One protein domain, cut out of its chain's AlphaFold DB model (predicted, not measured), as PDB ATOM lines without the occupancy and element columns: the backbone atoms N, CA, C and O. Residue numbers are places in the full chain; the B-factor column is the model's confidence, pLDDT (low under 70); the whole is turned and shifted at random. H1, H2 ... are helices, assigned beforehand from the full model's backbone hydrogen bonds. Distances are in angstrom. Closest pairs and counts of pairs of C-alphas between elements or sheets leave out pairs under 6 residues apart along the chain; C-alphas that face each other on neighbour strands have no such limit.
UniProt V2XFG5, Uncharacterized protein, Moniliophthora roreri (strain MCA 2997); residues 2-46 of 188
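Overview. This is residues 2 to 46 of the 188 residues of an uncharacterized protein of Moniliophthora roreri (strain MCA 2997) (UniProt V2XFG5). Two helices, H1 and then H2, meet at their ends in an open V, with a tight link at its corner. A tail before H1, residues 2 to 7, sticks out free and adds to the length. The printed part has 45 residues, is all helix in class with no named strand, and is only just loose, close to extended, with a radius of gyration of the C-alphas of 13.9 A; it is flat, spanning 47 by 26 by 12 A.

Along the chain. Start at C-alpha 2, (-41.416, -17.877, -28.648). Find C-alpha 11 at (-32.890, -17.875, -8.413); from there H1, residues 11 to 24, runs 19.8 A. H2, residues 29 to 46, runs 25.7 A to C-alpha 46 at (-12.942, -24.669, 8.255).

Arrangement. Look at residues 19 to 23 of H1 and 29 to 32 of H2: the helices touch only at the corner, the closest C-alphas, of Thr 22 and Tyr 29, being 6.0 A apart. Their lines are only just about perpendicular, at 72 degrees. In both helices every O i to N i+4 pair is within hydrogen-bond range.

Size, cuts and confidence. The C-alphas farthest apart, of Ala 2 and Thr 45, are 47.3 A apart. The printed part has no cut. Residues 2 to 3 and 43 to 46 have pLDDT under 70.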
ATOM      1  N   ALA A   2     -42.505 -17.193 -29.347       54.59
ATOM      2  CA  ALA A   2     -41.416 -17.877 -28.648       54.59
ATOM      3  C   ALA A   2     -41.480 -17.520 -27.155       54.59
ATOM      4  O   ALA A   2     -41.321 -16.357 -26.790       54.59
ATOM      5  N   ARG A   3     -41.760 -18.501 -26.291       66.38
ATOM      6  CA  ARG A   3     -41.670 -18.316 -24.835       66.38
ATOM      7  C   ARG A   3     -40.189 -18.294 -24.458       66.38
ATOM      8  O   ARG A   3     -39.471 -19.239 -24.775       66.38
ATOM      9  N   SER A   4     -39.724 -17.234 -23.802       76.25
ATOM     10  CA  SER A   4     -38.356 -17.188 -23.288       76.25
ATOM     11  C   SER A   4     -38.192 -18.238 -22.185       76.25
ATOM     12  O   SER A   4     -38.928 -18.264 -21.196       76.25
ATOM     13  N   HIS A   5     -37.246 -19.157 -22.372       81.12
ATOM     14  CA  HIS A   5     -36.911 -20.142 -21.352       81.12
ATOM     15  C   HIS A   5     -36.132 -19.457 -20.229       81.12
ATOM     16  O   HIS A   5     -35.065 -18.887 -20.447       81.12
ATOM     17  N   ILE A   6     -36.668 -19.519 -19.011       80.19
ATOM     18  CA  ILE A   6     -35.949 -19.085 -17.815       80.19
ATOM     19  C   ILE A   6     -34.767 -20.038 -17.609       80.19
ATOM     20  O   ILE A   6     -34.947 -21.257 -17.589       80.19
ATOM     21  N   SER A   7     -33.567 -19.476 -17.450       85.56
ATOM     22  CA  SER A   7     -32.346 -20.241 -17.179       85.56
ATOM     23  C   SER A   7     -32.515 -21.148 -15.958       85.56
ATOM     24  O   SER A   7     -33.109 -20.757 -14.950       85.56
ATOM     25  N   GLN A   8     -31.942 -22.350 -16.022       84.12
ATOM     26  CA  GLN A   8     -31.924 -23.301 -14.905       84.12
ATOM     27  C   GLN A   8     -31.240 -22.720 -13.655       84.12
ATOM     28  O   GLN A   8     -31.591 -23.079 -12.534       84.12
ATOM     29  N   TYR A   9     -30.331 -21.760 -13.847       84.81
ATOM     30  CA  TYR A   9     -29.615 -21.060 -12.778       84.81
ATOM     31  C   TYR A   9     -30.357 -19.828 -12.245       84.81
ATOM     32  O   TYR A   9     -29.841 -19.100 -11.398       84.81
ATOM     33  N   HIS A  10     -31.578 -19.565 -12.715       90.31
ATOM     34  CA  HIS A  10     -32.363 -18.446 -12.219       90.31
ATOM     35  C   HIS A  10     -32.776 -18.689 -10.752       90.31
ATOM     36  O   HIS A  10     -33.283 -19.768 -10.425       90.31
ATOM     37  N   PRO A  11     -32.670 -17.692  -9.853       87.81
ATOM     38  CA  PRO A  11     -32.890 -17.875  -8.413       87.81
ATOM     39  C   PRO A  11     -34.277 -18.434  -8.069       87.81
ATOM     40  O   PRO A  11     -34.431 -19.216  -7.132       87.81
ATOM     41  N   LYS A  12     -35.304 -18.087  -8.858       87.44
ATOM     42  CA  LYS A  12     -36.660 -18.643  -8.696       87.44
ATOM     43  C   LYS A  12     -36.723 -20.149  -8.991       87.44
ATOM     44  O   LYS A  12     -37.420 -20.872  -8.282       87.44
ATOM     45  N   VAL A  13     -35.990 -20.620 -10.004       91.69
ATOM     46  CA  VAL A  13     -35.924 -22.043 -10.376       91.69
ATOM     47  C   VAL A  13     -35.159 -22.816  -9.307       91.69
ATOM     48  O   VAL A  13     -35.668 -23.816  -8.805       91.69
ATOM     49  N   ALA A  14     -34.017 -22.287  -8.861       91.31
ATOM     50  CA  ALA A  14     -33.228 -22.868  -7.777       91.31
ATOM     51  C   ALA A  14     -34.025 -22.976  -6.463       91.31
ATOM     52  O   ALA A  14     -34.047 -24.032  -5.833       91.31
ATOM     53  N   LYS A  15     -34.760 -21.923  -6.072       93.06
ATOM     54  CA  LYS A  15     -35.618 -21.944  -4.872       93.06
ATOM     55  C   LYS A  15     -36.727 -22.996  -4.976       93.06
ATOM     56  O   LYS A  15     -37.016 -23.676  -3.990       93.06
ATOM     57  N   LYS A  16     -37.346 -23.142  -6.152       95.19
ATOM     58  CA  LYS A  16     -38.370 -24.170  -6.395       95.19
ATOM     59  C   LYS A  16     -37.774 -25.577  -6.299       95.19
ATOM     60  O   LYS A  16     -38.346 -26.407  -5.599       95.19
ATOM     61  N   ALA A  17     -36.625 -25.808  -6.932       95.12
ATOM     62  CA  ALA A  17     -35.910 -27.082  -6.882       95.12
ATOM     63  C   ALA A  17     -35.477 -27.450  -5.451       95.12
ATOM     64  O   ALA A  17     -35.612 -28.596  -5.028       95.12
ATOM     65  N   PHE A  18     -35.023 -26.467  -4.670       95.69
ATOM     66  CA  PHE A  18     -34.682 -26.677  -3.265       95.69
ATOM     67  C   PHE A  18     -35.917 -27.069  -2.440       95.69
ATOM     68  O   PHE A  18     -35.867 -28.040  -1.693       95.69
ATOM     69  N   ARG A  19     -37.062 -26.396  -2.629       95.06
ATOM     70  CA  ARG A  19     -38.326 -26.767  -1.963       95.06
ATOM     71  C   ARG A  19     -38.765 -28.192  -2.294       95.06
ATOM     72  O   ARG A  19     -39.132 -28.933  -1.383       95.06
ATOM     73  N   THR A  20     -38.722 -28.581  -3.568       96.50
ATOM     74  CA  THR A  20     -39.076 -29.949  -3.974       96.50
ATOM     75  C   THR A  20     -38.133 -30.962  -3.338       96.50
ATOM     76  O   THR A  20     -38.615 -31.888  -2.701       96.50
ATOM     77  N   ALA A  21     -36.821 -30.711  -3.364       96.62
ATOM     78  CA  ALA A  21     -35.840 -31.584  -2.723       96.62
ATOM     79  C   ALA A  21     -36.078 -31.731  -1.208       96.62
ATOM     80  O   ALA A  21     -36.021 -32.839  -0.685       96.62
ATOM     81  N   THR A  22     -36.409 -30.643  -0.499       96.62
ATOM     82  CA  THR A  22     -36.718 -30.712   0.943       96.62
ATOM     83  C   THR A  22     -37.978 -31.521   1.232       96.62
ATOM     84  O   THR A  22     -37.999 -32.313   2.171       96.62
ATOM     85  N   ARG A  23     -39.005 -31.374   0.385       96.81
ATOM     86  CA  ARG A  23     -40.255 -32.126   0.504       96.81
ATOM     87  C   ARG A  23     -40.035 -33.612   0.238       96.81
ATOM     88  O   ARG A  23     -40.545 -34.433   0.990       96.81
ATOM     89  N   ASP A  24     -39.266 -33.942  -0.793       97.62
ATOM     90  CA  ASP A  24     -38.969 -35.325  -1.170       97.62
ATOM     91  C   ASP A  24     -38.082 -36.012  -0.112       97.62
ATOM     92  O   ASP A  24     -38.208 -37.209   0.122       97.62
ATOM     93  N   ALA A  25     -37.255 -35.237   0.599       96.06
ATOM     94  CA  ALA A  25     -36.501 -35.693   1.765       96.06
ATOM     95  C   ALA A  25     -37.339 -35.786   3.060       96.06
ATOM     96  O   ALA A  25     -36.823 -36.229   4.084       96.06
ATOM     97  N   GLY A  26     -38.603 -35.348   3.051       97.25
ATOM     98  CA  GLY A  26     -39.462 -35.322   4.240       97.25
ATOM     99  C   GLY A  26     -39.042 -34.297   5.301       97.25
ATOM    100  O   GLY A  26     -39.455 -34.403   6.453       97.25
ATOM    101  N   ILE A  27     -38.221 -33.308   4.935       96.75
ATOM    102  CA  ILE A  27     -37.712 -32.281   5.850       96.75
ATOM    103  C   ILE A  27     -38.557 -31.017   5.697       96.75
ATOM    104  O   ILE A  27     -38.861 -30.575   4.584       96.75
ATOM    105  N   ARG A  28     -38.918 -30.383   6.816       95.94
ATOM    106  CA  ARG A  28     -39.595 -29.086   6.781       95.94
ATOM    107  C   ARG A  28     -38.652 -28.039   6.183       95.94
ATOM    108  O   ARG A  28     -37.492 -27.927   6.564       95.94
ATOM    109  N   TYR A  29     -39.167 -27.220   5.268       92.56
ATOM    110  CA  TYR A  29     -38.377 -26.204   4.561       92.56
ATOM    111  C   TYR A  29     -37.607 -25.253   5.500       92.56
ATOM    112  O   TYR A  29     -36.483 -24.858   5.198       92.56
ATOM    113  N   VAL A  30     -38.197 -24.906   6.648       93.50
ATOM    114  CA  VAL A  30     -37.568 -24.050   7.667       93.50
ATOM    115  C   VAL A  30     -36.314 -24.714   8.245       93.50
ATOM    116  O   VAL A  30     -35.263 -24.077   8.294       93.50
ATOM    117  N   ASP A  31     -36.396 -26.001   8.579       96.00
ATOM    118  CA  ASP A  31     -35.286 -26.774   9.149       96.00
ATOM    119  C   ASP A  31     -34.157 -26.969   8.128       96.00
ATOM    120  O   ASP A  31     -32.972 -26.913   8.452       96.00
ATOM    121  N   ALA A  32     -34.510 -27.114   6.851       95.06
ATOM    122  CA  ALA A  32     -33.525 -27.174   5.778       95.06
ATOM    123  C   ALA A  32     -32.769 -25.842   5.599       95.06
ATOM    124  O   ALA A  32     -31.565 -25.841   5.332       95.06
ATOM    125  N   ILE A  33     -33.442 -24.697   5.771       94.44
ATOM    126  CA  ILE A  33     -32.785 -23.379   5.732       94.44
ATOM    127  C   ILE A  33     -31.859 -23.190   6.932       94.44
ATOM    128  O   ILE A  33     -30.760 -22.653   6.768       94.44
ATOM    129  N   THR A  34     -32.293 -23.569   8.135       93.56
ATOM    130  CA  THR A  34     -31.463 -23.418   9.338       93.56
ATOM    131  C   THR A  34     -30.218 -24.293   9.242       93.56
ATOM    132  O   THR A  34     -29.120 -23.786   9.479       93.56
ATOM    133  N   ALA A  35     -30.356 -25.537   8.776       92.25
ATOM    134  CA  ALA A  35     -29.229 -26.423   8.493       92.25
ATOM    135  C   ALA A  35     -28.268 -25.824   7.450       92.25
ATOM    136  O   ALA A  35     -27.062 -25.780   7.685       92.25
ATOM    137  N   LEU A  36     -28.782 -25.273   6.344       91.31
ATOM    138  CA  LEU A  36     -27.957 -24.632   5.311       91.31
ATOM    139  C   LEU A  36     -27.183 -23.410   5.841       91.31
ATOM    140  O   LEU A  36     -26.026 -23.190   5.488       91.31
ATOM    141  N   LYS A  37     -27.795 -22.605   6.716       90.38
ATOM    142  CA  LYS A  37     -27.099 -21.479   7.362       90.38
ATOM    143  C   LYS A  37     -26.002 -21.959   8.313       90.38
ATOM    144  O   LYS A  37     -24.947 -21.330   8.388       90.38
ATOM    145  N   GLN A  38     -26.238 -23.059   9.026       87.88
ATOM    146  CA  GLN A  38     -25.253 -23.653   9.930       87.88
ATOM    147  C   GLN A  38     -24.058 -24.236   9.165       87.88
ATOM    148  O   GLN A  38     -22.919 -23.981   9.557       87.88
ATOM    149  N   THR A  39     -24.280 -24.933   8.048       83.94
ATOM    150  CA  THR A  39     -23.185 -25.477   7.226       83.94
ATOM    151  C   THR A  39     -22.347 -24.370   6.587       83.94
ATOM    152  O   THR A  39     -21.122 -24.417   6.667       83.94
ATOM    153  N   GLN A  40     -22.967 -23.302   6.069       80.94
ATOM    154  CA  GLN A  40     -22.233 -22.134   5.554       80.94
ATOM    155  C   GLN A  40     -21.394 -21.427   6.630       80.94
ATOM    156  O   GLN A  40     -20.334 -20.868   6.336       80.94
ATOM    157  N   ALA A  41     -21.863 -21.416   7.880       73.12
ATOM    158  CA  ALA A  41     -21.094 -20.871   8.994       73.12
ATOM    159  C   ALA A  41     -19.883 -21.757   9.339       73.12
ATOM    160  O   ALA A  41     -18.819 -21.224   9.648       73.12
ATOM    161  N   GLN A  42     -20.022 -23.083   9.241       70.25
ATOM    162  CA  GLN A  42     -18.935 -24.037   9.479       70.25
ATOM    163  C   GLN A  42     -17.892 -24.054   8.353       70.25
ATOM    164  O   GLN A  42     -16.698 -24.143   8.624       70.25
ATOM    165  N   GLU A  43     -18.290 -23.896   7.090       66.62
ATOM    166  CA  GLU A  43     -17.325 -23.764   5.987       66.62
ATOM    167  C   GLU A  43     -16.442 -22.520   6.144       66.62
ATOM    168  O   GLU A  43     -15.240 -22.567   5.881       66.62
ATOM    169  N   LYS A  44     -17.003 -21.417   6.660       60.56
ATOM    170  CA  LYS A  44     -16.227 -20.206   6.972       60.56
ATOM    171  C   LYS A  44     -15.204 -20.416   8.090       60.56
ATOM    172  O   LYS A  44     -14.203 -19.705   8.112       60.56
ATOM    173  N   THR A  45     -15.435 -21.346   9.018       58.72
ATOM    174  CA  THR A  45     -14.481 -21.645  10.099       58.72
ATOM    175  C   THR A  45     -13.463 -22.717   9.708       58.72
ATOM    176  O   THR A  45     -12.342 -22.688  10.210       58.72
ATOM    177  N   LEU A  46     -13.822 -23.624   8.792       57.94
ATOM    178  CA  LEU A  46     -12.942 -24.669   8.255       57.94
ATOM    179  C   LEU A  46     -12.101 -24.209   7.061       57.94
ATOM    180  O   LEU A  46     -11.149 -24.904   6.694       57.94
TER     181      LEU A  46